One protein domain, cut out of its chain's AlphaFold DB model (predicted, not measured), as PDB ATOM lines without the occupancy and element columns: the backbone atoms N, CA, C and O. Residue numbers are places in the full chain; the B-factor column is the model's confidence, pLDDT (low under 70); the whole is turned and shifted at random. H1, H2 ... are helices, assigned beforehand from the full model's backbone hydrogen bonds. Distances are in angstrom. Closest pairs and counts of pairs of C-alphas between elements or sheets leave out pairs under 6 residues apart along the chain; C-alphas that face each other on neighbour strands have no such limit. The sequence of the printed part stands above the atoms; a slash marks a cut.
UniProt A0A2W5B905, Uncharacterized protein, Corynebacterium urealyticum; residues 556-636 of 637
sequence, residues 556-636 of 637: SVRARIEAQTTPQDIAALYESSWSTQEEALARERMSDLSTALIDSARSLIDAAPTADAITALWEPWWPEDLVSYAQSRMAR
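This is residues 556 to 636 of the 637 residues of an uncharacterized protein of Corynebacterium urealyticum (UniProt A0A2W5B905). One long helix, H3, makes the axis of a rod, with two small groups of helices along it: H1 and H2 beside its first half, H4 and H5 by its last part. The 81 printed residues, with five named helices in the order H1 to H5 and no named strand, are all helix in class and loose, radius of gyration of the C-alphas 16.0 A, spans 49 by 20 by 15 A.

H3, residues 580 to 607, is 40.2 A long and begins at C-alpha (207.606, 112.526, 198.203). H1 is 556 to 562, H2 567 to 571, H4 611 to 615; H5, 624 to 634, 15.0 A, ends at (214.073, 151.012, 181.569).

H3, the hub, touches H1 with residues 582 to 589 alone (C-alphas of Ile 561 and Ala 586 closest, 6.2 A), the same way at a shallow tilt of 19 degrees. H3 touches H2 with 586 to 594 alone, C-alphas of Pro 567 and Met 590 closest, 4.6 A. H3 touches H5 with 598 to 606 alone, C-alphas of Ile 605 and Ala 630 closest, 6.4 A, the same way at a shallow 8 degrees. H4 and H3 only just touch, only at the corner, with 3 pairs of C-alphas within 8 A, those of Ile 605 and Ile 614 closest, 5.4 A. H4 touches H5, C-alphas of Ala 611 and Met 634 closest, 4.8 A. H1 and H2 are apart from H4 and H5. In H1, H2, H3, H4 and H5 every O i to N i+4 pair is within hydrogen-bond range.

The C-alphas farthest apart, of Ser 577 and Arg 636, are 50.1 A apart. The printed part has no cut, and no link is long. The pLDDT is under 70 at residues 567, 575 to 577 and 620 to 621.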
ATOM      1  N   SER A 556     192.859 114.976 199.476       74.88
ATOM      2  CA  SER A 556     192.732 116.148 200.354       74.88
ATOM      3  C   SER A 556     193.958 117.073 200.310       74.88
ATOM      4  O   SER A 556     193.808 118.293 200.292       74.88
ATOM      5  N   VAL A 557     195.171 116.512 200.239       80.00
ATOM      6  CA  VAL A 557     196.422 117.274 200.071       80.00
ATOM      7  C   VAL A 557     196.510 117.843 198.656       80.00
ATOM      8  O   VAL A 557     196.822 119.021 198.500       80.00
ATOM      9  N   ARG A 558     196.130 117.060 197.635       84.25
ATOM     10  CA  ARG A 558     195.976 117.527 196.250       84.25
ATOM     11  C   ARG A 558     195.058 118.746 196.177       84.25
ATOM     12  O   ARG A 558     195.486 119.780 195.680       84.25
ATOM     13  N   ALA A 559     193.845 118.645 196.721       80.88
ATOM     14  CA  ALA A 559     192.879 119.739 196.714       80.88
ATOM     15  C   ALA A 559     193.406 120.985 197.448       80.88
ATOM     16  O   ALA A 559     193.257 122.091 196.935       80.88
ATOM     17  N   ARG A 560     194.082 120.820 198.599       82.00
ATOM     18  CA  ARG A 560     194.729 121.936 199.315       82.00
ATOM     19  C   ARG A 560     195.816 122.613 198.475       82.00
ATOM     20  O   ARG A 560     195.845 123.835 198.456       82.00
ATOM     21  N   ILE A 561     196.671 121.861 197.774       82.38
ATOM     22  CA  ILE A 561     197.735 122.409 196.906       82.38
ATOM     23  C   ILE A 561     197.144 123.101 195.665       82.38
ATOM     24  O   ILE A 561     197.530 124.221 195.333       82.38
ATOM     25  N   GLU A 562     196.200 122.455 194.979       84.88
ATOM     26  CA  GLU A 562     195.599 122.959 193.736       84.88
ATOM     27  C   GLU A 562     194.744 124.218 193.965       84.88
ATOM     28  O   GLU A 562     194.698 125.084 193.089       84.88
ATOM     29  N   ALA A 563     194.133 124.357 195.148       82.38
ATOM     30  CA  ALA A 563     193.358 125.532 195.548       82.38
ATOM     31  C   ALA A 563     194.198 126.796 195.819       82.38
ATOM     32  O   ALA A 563     193.633 127.891 195.827       82.38
ATOM     33  N   GLN A 564     195.516 126.683 196.030       83.38
ATOM     34  CA  GLN A 564     196.354 127.859 196.279       83.38
ATOM     35  C   GLN A 564     196.637 128.656 194.999       83.38
ATOM     36  O   GLN A 564     196.751 128.108 193.895       83.38
ATOM     37  N   THR A 565     196.791 129.968 195.180       74.56
ATOM     38  CA  THR A 565     197.024 130.948 194.109       74.56
ATOM     39  C   THR A 565     198.384 131.644 194.188       74.56
ATOM     40  O   THR A 565     198.762 132.295 193.216       74.56
ATOM     41  N   THR A 566     199.154 131.472 195.271       70.56
ATOM     42  CA  THR A 566     200.552 131.935 195.364       70.56
ATOM     43  C   THR A 566     201.515 130.787 195.707       70.56
ATOM     44  O   THR A 566     201.111 129.818 196.359       70.56
ATOM     45  N   PRO A 567     202.801 130.867 195.312       69.38
ATOM     46  CA  PRO A 567     203.823 129.924 195.769       69.38
ATOM     47  C   PRO A 567     204.005 129.927 197.296       69.38
ATOM     48  O   PRO A 567     204.257 128.880 197.890       69.38
ATOM     49  N   GLN A 568     203.855 131.090 197.938       73.44
ATOM     50  CA  GLN A 568     204.027 131.272 199.379       73.44
ATOM     51  C   GLN A 568     202.965 130.509 200.183       73.44
ATOM     52  O   GLN A 568     203.302 129.867 201.178       73.44
ATOM     53  N   ASP A 569     201.708 130.516 199.729       71.38
ATOM     54  CA  ASP A 569     200.630 129.772 200.388       71.38
ATOM     55  C   ASP A 569     200.860 128.253 200.302       71.38
ATOM     56  O   ASP A 569     200.609 127.534 201.265       71.38
ATOM     57  N   ILE A 570     201.421 127.749 199.191       71.12
ATOM     58  CA  ILE A 570     201.791 126.327 199.058       71.12
ATOM     59  C   ILE A 570     202.979 125.977 199.955       71.12
ATOM     60  O   ILE A 570     202.964 124.930 200.603       71.12
ATOM     61  N   ALA A 571     203.987 126.848 200.046       72.62
ATOM     62  CA  ALA A 571     205.100 126.660 200.973       72.62
ATOM     63  C   ALA A 571     204.611 126.582 202.436       72.62
ATOM     64  O   ALA A 571     205.120 125.773 203.212       72.62
ATOM     65  N   ALA A 572     203.575 127.346 202.797       73.88
ATOM     66  CA  ALA A 572     202.946 127.306 204.118       73.88
ATOM     67  C   ALA A 572     202.110 126.035 204.397       73.88
ATOM     68  O   ALA A 572     201.783 125.772 205.556       73.88
ATOM     69  N   LEU A 573     201.779 125.226 203.380       74.25
ATOM     70  CA  LEU A 573     201.071 123.949 203.551       74.25
ATOM     71  C   LEU A 573     201.983 122.775 203.950       74.25
ATOM     72  O   LEU A 573     201.455 121.720 204.304       74.25
ATOM     73  N   TYR A 574     203.312 122.921 203.885       74.12
ATOM     74  CA  TYR A 574     204.253 121.821 204.129       74.12
ATOM     75  C   TYR A 574     204.131 121.241 205.548       74.12
ATOM     76  O   TYR A 574     204.436 121.891 206.548       74.12
ATOM     77  N   GLU A 575     203.757 119.963 205.633       67.94
ATOM     78  CA  GLU A 575     203.667 119.202 206.879       67.94
ATOM     79  C   GLU A 575     204.658 118.032 206.852       67.94
ATOM     80  O   GLU A 575     204.788 117.338 205.845       67.94
ATOM     81  N   SER A 576     205.274 117.698 207.992       51.03
ATOM     82  CA  SER A 576     206.203 116.558 208.124       51.03
ATOM     83  C   SER A 576     205.542 115.169 208.002       51.03
ATOM     84  O   SER A 576     206.106 114.170 208.447       51.03
ATOM     85  N   SER A 577     204.320 115.108 207.464       69.69
ATOM     86  CA  SER A 577     203.555 113.895 207.158       69.69
ATOM     87  C   SER A 577     203.379 113.665 205.650       69.69
ATOM     88  O   SER A 577     202.652 112.752 205.258       69.69
ATOM     89  N   TRP A 578     203.961 114.521 204.804       76.38
ATOM     90  CA  TRP A 578     203.815 114.457 203.350       76.38
ATOM     91  C   TRP A 578     204.634 113.325 202.722       76.38
ATOM     92  O   TRP A 578     205.712 112.969 203.196       76.38
ATOM     93  N   SER A 579     204.108 112.745 201.643       80.44
ATOM     94  CA  SER A 579     204.850 111.809 200.799       80.44
ATOM     95  C   SER A 579     205.689 112.562 199.765       80.44
ATOM     96  O   SER A 579     205.339 113.661 199.342       80.44
ATOM     97  N   THR A 580     206.755 111.940 199.259       77.19
ATOM     98  CA  THR A 580     207.606 112.526 198.203       77.19
ATOM     99  C   THR A 580     206.824 112.896 196.933       77.19
ATOM    100  O   THR A 580     207.244 113.768 196.176       77.19
ATOM    101  N   GLN A 581     205.665 112.269 196.703       79.00
ATOM    102  CA  GLN A 581     204.754 112.580 195.595       79.00
ATOM    103  C   GLN A 581     203.921 113.846 195.870       79.00
ATOM    104  O   GLN A 581     203.625 114.600 194.947       79.00
ATOM    105  N   GLU A 582     203.576 114.113 197.131       79.94
ATOM    106  CA  GLU A 582     202.895 115.340 197.569       79.94
ATOM    107  C   GLU A 582     203.862 116.529 197.553       79.94
ATOM    108  O   GLU A 582     203.543 117.576 196.995       79.94
ATOM    109  N   GLU A 583     205.092 116.330 198.036       81.31
ATOM    110  CA  GLU A 583     206.183 117.304 197.905       81.31
ATOM    111  C   GLU A 583     206.553 117.590 196.440       81.31
ATOM    112  O   GLU A 583     207.044 118.674 196.126       81.31
ATOM    113  N   ALA A 584     206.399 116.616 195.538       80.75
ATOM    114  CA  ALA A 584     206.616 116.815 194.105       80.75
ATOM    115  C   ALA A 584     205.505 117.679 193.493       80.75
ATOM    116  O   ALA A 584     205.819 118.696 192.881       80.75
ATOM    117  N   LEU A 585     204.230 117.345 193.741       81.31
ATOM    118  CA  LEU A 585     203.085 118.135 193.270       81.31
ATOM    119  C   LEU A 585     203.113 119.574 193.809       81.31
ATOM    120  O   LEU A 585     202.815 120.516 193.080       81.31
ATOM    121  N   ALA A 586     203.497 119.764 195.074       79.44
ATOM    122  CA  ALA A 586     203.656 121.091 195.658       79.44
ATOM    123  C   ALA A 586     204.743 121.907 194.940       79.44
ATOM    124  O   ALA A 586     204.521 123.074 194.626       79.44
ATOM    125  N   ARG A 587     205.898 121.302 194.626       80.81
ATOM    126  CA  ARG A 587     206.980 121.964 193.873       80.81
ATOM    127  C   ARG A 587     206.598 122.271 192.427       80.81
ATOM    128  O   ARG A 587     206.886 123.370 191.965       80.81
ATOM    129  N   GLU A 588     205.921 121.349 191.749       84.50
ATOM    130  CA  GLU A 588     205.359 121.545 190.406       84.50
ATOM    131  C   GLU A 588     204.402 122.750 190.397       84.50
ATOM    132  O   GLU A 588     204.637 123.733 189.696       84.50
ATOM    133  N   ARG A 589     203.412 122.759 191.299       82.00
ATOM    134  CA  ARG A 589     202.433 123.847 191.417       82.00
ATOM    135  C   ARG A 589     203.052 125.185 191.852       82.00
ATOM    136  O   ARG A 589     202.632 126.232 191.363       82.00
ATOM    137  N   MET A 590     204.060 125.182 192.732       76.44
ATOM    138  CA  MET A 590     204.831 126.393 193.061       76.44
ATOM    139  C   MET A 590     205.605 126.921 191.847       76.44
ATOM    140  O   MET A 590     205.673 128.136 191.667       76.44
ATOM    141  N   SER A 591     206.154 126.040 191.005       78.00
ATOM    142  CA  SER A 591     206.854 126.420 189.771       78.00
ATOM    143  C   SER A 591     205.897 127.048 188.753       78.00
ATOM    144  O   SER A 591     206.213 128.105 188.204       78.00
ATOM    145  N   ASP A 592     204.710 126.467 188.552       75.81
ATOM    146  CA  ASP A 592     203.658 127.029 187.691       75.81
ATOM    147  C   ASP A 592     203.273 128.449 188.127       75.81
ATOM    148  O   ASP A 592     203.279 129.385 187.326       75.81
ATOM    149  N   LEU A 593     202.956 128.623 189.416       71.69
ATOM    150  CA  LEU A 593     202.523 129.909 189.963       71.69
ATOM    151  C   LEU A 593     203.655 130.945 189.960       71.69
ATOM    152  O   LEU A 593     203.403 132.113 189.676       71.69
ATOM    153  N   SER A 594     204.903 130.530 190.204       76.44
ATOM    154  CA  SER A 594     206.072 131.415 190.090       76.44
ATOM    155  C   SER A 594     206.280 131.876 188.647       76.44
ATOM    156  O   SER A 594     206.504 133.059 188.409       76.44
ATOM    157  N   THR A 595     206.134 130.969 187.677       78.38
ATOM    158  CA  THR A 595     206.234 131.287 186.242       78.38
ATOM    159  C   THR A 595     205.134 132.264 185.828       78.38
ATOM    160  O   THR A 595     205.423 133.303 185.241       78.38
ATOM    161  N   ALA A 596     203.883 132.010 186.228       74.50
ATOM    162  CA  ALA A 596     202.757 132.903 185.960       74.50
ATOM    163  C   ALA A 596     202.912 134.292 186.617       74.50
ATOM    164  O   ALA A 596     202.518 135.298 186.023       74.50
ATOM    165  N   LEU A 597     203.509 134.377 187.812       73.56
ATOM    166  CA  LEU A 597     203.850 135.650 188.459       73.56
ATOM    167  C   LEU A 597     204.955 136.402 187.704       73.56
ATOM    168  O   LEU A 597     204.836 137.612 187.519       73.56
ATOM    169  N   ILE A 598     205.989 135.704 187.225       78.00
ATOM    170  CA  ILE A 598     207.070 136.287 186.416       78.00
ATOM    171  C   ILE A 598     206.532 136.791 185.069       78.00
ATOM    172  O   ILE A 598     206.843 137.916 184.683       78.00
ATOM    173  N   ASP A 599     205.688 136.024 184.379       79.31
ATOM    174  CA  ASP A 599     205.066 136.436 183.113       79.31
ATOM    175  C   ASP A 599     204.087 137.606 183.298       79.31
ATOM    176  O   ASP A 599     204.068 138.541 182.493       79.31
ATOM    177  N   SER A 600     203.319 137.613 184.393       75.31
ATOM    178  CA  SER A 600     202.469 138.747 184.774       75.31
ATOM    179  C   SER A 600     203.305 140.003 185.049       75.31
ATOM    180  O   SER A 600     203.020 141.069 184.501       75.31
ATOM    181  N   ALA A 601     204.398 139.880 185.808       77.56
ATOM    182  CA  ALA A 601     205.321 140.983 186.064       77.56
ATOM    183  C   ALA A 601     205.990 141.487 184.772       77.56
ATOM    184  O   ALA A 601     206.033 142.694 184.554       77.56
ATOM    185  N   ARG A 602     206.428 140.597 183.869       82.12
ATOM    186  CA  ARG A 602     206.947 140.954 182.530       82.12
ATOM    187  C   ARG A 602     205.913 141.733 181.717       82.12
ATOM    188  O   ARG A 602     206.250 142.772 181.159       82.12
ATOM    189  N   SER A 603     204.658 141.287 181.712       85.50
ATOM    190  CA  SER A 603     203.542 141.975 181.048       85.50
ATOM    191  C   SER A 603     203.294 143.379 181.623       85.50
ATOM    192  O   SER A 603     203.116 144.336 180.869       85.50
ATOM    193  N   LEU A 604     203.364 143.540 182.950       79.44
ATOM    194  CA  LEU A 604     203.251 144.843 183.616       79.44
ATOM    195  C   LEU A 604     204.458 145.758 183.326       79.44
ATOM    196  O   LEU A 604     204.265 146.943 183.063       79.44
ATOM    197  N   ILE A 605     205.681 145.217 183.304       86.94
ATOM    198  CA  ILE A 605     206.915 145.922 182.911       86.94
ATOM    199  C   ILE A 605     206.837 146.403 181.453       86.94
ATOM    200  O   ILE A 605     207.278 147.509 181.139       86.94
ATOM    201  N   ASP A 606     206.258 145.603 180.555       89.75
ATOM    202  CA  ASP A 606     206.078 145.979 179.152       89.75
ATOM    203  C   ASP A 606     204.950 146.996 178.944       89.75
ATOM    204  O   ASP A 606     205.102 147.902 178.122       89.75
ATOM    205  N   ALA A 607     203.856 146.895 179.703       85.88
ATOM    206  CA  ALA A 607     202.752 147.854 179.681       85.88
ATOM    207  C   ALA A 607     203.075 149.184 180.393       85.88
ATOM    208  O   ALA A 607     202.379 150.181 180.176       85.88
ATOM    209  N   ALA A 608     204.114 149.224 181.232       87.25
ATOM    210  CA  ALA A 608     204.524 150.418 181.957       87.25
ATOM    211  C   ALA A 608     204.951 151.558 180.997       87.25
ATOM    212  O   ALA A 608     205.780 151.347 180.102       87.25
ATOM    213  N   PRO A 609     204.425 152.789 181.176       84.44
ATOM    214  CA  PRO A 609     204.691 153.912 180.274       84.44
ATOM    215  C   PRO A 609     205.976 154.690 180.596       84.44
ATOM    216  O   PRO A 609     206.413 155.485 179.768       84.44
ATOM    217  N   THR A 610     206.594 154.483 181.766       87.69
ATOM    218  CA  THR A 610     207.846 155.145 182.187       87.69
ATOM    219  C   THR A 610     208.757 154.195 182.972       87.69
ATOM    220  O   THR A 610     208.297 153.199 183.530       87.69
ATOM    221  N   ALA A 611     210.048 154.532 183.075       78.19
ATOM    222  CA  ALA A 611     210.990 153.797 183.923       78.19
ATOM    223  C   ALA A 611     210.631 153.870 185.423       78.19
ATOM    224  O   ALA A 611     210.793 152.885 186.143       78.19
ATOM    225  N   ASP A 612     210.055 154.985 185.883       84.88
ATOM    226  CA  ASP A 612     209.530 155.108 187.252       84.88
ATOM    227  C   ASP A 612     208.378 154.123 187.505       84.88
ATOM    228  O   ASP A 612     208.313 153.512 188.569       84.88
ATOM    229  N   ALA A 613     207.500 153.907 186.518       75.94
ATOM    230  CA  ALA A 613     206.422 152.923 186.615       75.94
ATOM    231  C   ALA A 613     206.949 151.475 186.629       75.94
ATOM    232  O   ALA A 613     206.391 150.642 187.333       75.94
ATOM    233  N   ILE A 614     208.050 151.180 185.925       82.31
ATOM    234  CA  ILE A 614     208.749 149.884 186.036       82.31
ATOM    235  C   ILE A 614     209.390 149.729 187.422       82.31
ATOM    236  O   ILE A 614     209.299 148.667 188.030       82.31
ATOM    237  N   THR A 615     209.994 150.795 187.950       84.00
ATOM    238  CA  THR A 615     210.601 150.804 189.292       84.00
ATOM    239  C   THR A 615     209.547 150.620 190.390       84.00
ATOM    240  O   THR A 615     209.801 149.935 191.375       84.00
ATOM    241  N   ALA A 616     208.339 151.161 190.206       80.56
ATOM    242  CA  ALA A 616     207.216 151.004 191.131       80.56
ATOM    243  C   ALA A 616     206.599 149.588 191.153       80.56
ATOM    244  O   ALA A 616     205.824 149.291 192.059       80.56
ATOM    245  N   LEU A 617     206.936 148.724 190.188       77.94
ATOM    246  CA  LEU A 617     206.556 147.303 190.179       77.94
ATOM    247  C   LEU A 617     207.569 146.408 190.916       77.94
ATOM    248  O   LEU A 617     207.313 145.215 191.067       77.94
ATOM    249  N   TRP A 618     208.722 146.950 191.326       77.38
ATOM    250  CA  TRP A 618     209.838 146.169 191.858       77.38
ATOM    251  C   TRP A 618     209.498 145.520 193.201       77.38
ATOM    252  O   TRP A 618     209.340 146.195 194.219       77.38
ATOM    253  N   GLU A 619     209.508 144.191 193.227       72.50
ATOM    254  CA  GLU A 619     209.263 143.396 194.428       72.50
ATOM    255  C   GLU A 619     210.549 142.721 194.948       72.50
ATOM    256  O   GLU A 619     211.382 142.287 194.147       72.50
ATOM    257  N   PRO A 620     210.730 142.545 196.276       64.06
ATOM    258  CA  PRO A 620     211.933 141.922 196.849       64.06
ATOM    259  C   PRO A 620     212.182 140.461 196.438       64.06
ATOM    260  O   PRO A 620     213.271 139.946 196.677       64.06
ATOM    261  N   TRP A 621     211.180 139.789 195.864       65.62
ATOM    262  CA  TRP A 621     211.243 138.396 195.406       65.62
ATOM    263  C   TRP A 621     211.520 138.248 193.899       65.62
ATOM    264  O   TRP A 621     211.565 137.121 193.408       65.62
ATOM    265  N   TRP A 622     211.695 139.344 193.148       73.44
ATOM    266  CA  TRP A 622     211.990 139.268 191.714       73.44
ATOM    267  C   TRP A 622     213.306 138.512 191.437       73.44
ATOM    268  O   TRP A 622     214.347 138.889 191.983       73.44
ATOM    269  N   PRO A 623     213.305 137.489 190.560       72.81
ATOM    270  CA  PRO A 623     214.531 136.811 190.152       72.81
ATOM    271  C   PRO A 623     215.419 137.711 189.275       72.81
ATOM    272  O   PRO A 623     214.970 138.691 188.677       72.81
ATOM    273  N   GLU A 624     216.707 137.370 189.193       77.19
ATOM    274  CA  GLU A 624     217.735 138.193 188.538       77.19
ATOM    275  C   GLU A 624     217.476 138.412 187.034       77.19
ATOM    276  O   GLU A 624     217.823 139.464 186.493       77.19
ATOM    277  N   ASP A 625     216.808 137.475 186.354       83.25
ATOM    278  CA  ASP A 625     216.392 137.620 184.957       83.25
ATOM    279  C   ASP A 625     215.266 138.655 184.793       83.25
ATOM    280  O   ASP A 625     215.302 139.447 183.852       83.25
ATOM    281  N   LEU A 626     214.305 138.696 185.724       75.94
ATOM    282  CA  LEU A 626     213.214 139.670 185.749       75.94
ATOM    283  C   LEU A 626     213.732 141.068 186.103       75.94
ATOM    284  O   LEU A 626     213.369 142.043 185.446       75.94
ATOM    285  N   VAL A 627     214.653 141.155 187.067       84.19
ATOM    286  CA  VAL A 627     215.402 142.381 187.386       84.19
ATOM    287  C   VAL A 627     216.184 142.881 186.168       84.19
ATOM    288  O   VAL A 627     216.067 144.049 185.792       84.19
ATOM    289  N   SER A 628     216.937 142.002 185.502       87.69
ATOM    290  CA  SER A 628     217.708 142.338 184.297       87.69
ATOM    291  C   SER A 628     216.802 142.755 183.138       87.69
ATOM    292  O   SER A 628     217.125 143.678 182.387       87.69
ATOM    293  N   TYR A 629     215.638 142.117 183.000       85.62
ATOM    294  CA  TYR A 629     214.623 142.459 182.011       85.62
ATOM    295  C   TYR A 629     214.019 143.844 182.276       85.62
ATOM    296  O   TYR A 629     213.972 144.669 181.360       85.62
ATOM    297  N   ALA A 630     213.652 144.142 183.527       85.31
ATOM    298  CA  ALA A 630     213.176 145.451 183.959       85.31
ATOM    299  C   ALA A 630     214.224 146.545 183.707       85.31
ATOM    300  O   ALA A 630     213.927 147.540 183.049       85.31
ATOM    301  N   GLN A 631     215.474 146.341 184.135       89.44
ATOM    302  CA  GLN A 631     216.578 147.276 183.889       89.44
ATOM    303  C   GLN A 631     216.837 147.485 182.391       89.44
ATOM    304  O   GLN A 631     216.981 148.620 181.938       89.44
ATOM    305  N   SER A 632     216.815 146.413 181.595       90.69
ATOM    306  CA  SER A 632     216.926 146.490 180.137       90.69
ATOM    307  C   SER A 632     215.759 147.253 179.506       90.69
ATOM    308  O   SER A 632     215.959 147.990 178.543       90.69
ATOM    309  N   ARG A 633     214.526 147.081 180.001       88.19
ATOM    310  CA  ARG A 633     213.339 147.811 179.526       88.19
ATOM    311  C   ARG A 633     213.423 149.295 179.892       88.19
ATOM    312  O   ARG A 633     213.179 150.113 179.013       88.19
ATOM    313  N   MET A 634     213.842 149.632 181.115       89.94
ATOM    314  CA  MET A 634     214.073 151.012 181.569       89.94
ATOM    315  C   MET A 634     215.168 151.719 180.764       89.94
ATOM    316  O   MET A 634     214.978 152.854 180.348       89.94
ATOM    317  N   ALA A 635     216.276 151.039 180.455       88.00
ATOM    318  CA  ALA A 635     217.365 151.579 179.631       88.00
ATOM    319  C   ALA A 635     217.012 151.753 178.132       88.00
ATOM    320  O   ALA A 635     217.873 152.123 177.332       88.00
ATOM    321  N   ARG A 636     215.765 151.454 177.736       85.81
ATOM    322  CA  ARG A 636     215.217 151.611 176.377       85.81
ATOM    323  C   ARG A 636     214.042 152.607 176.323       85.81
ATOM    324  O   ARG A 636     213.307 152.600 175.336       85.81
TER     325      ARG A 636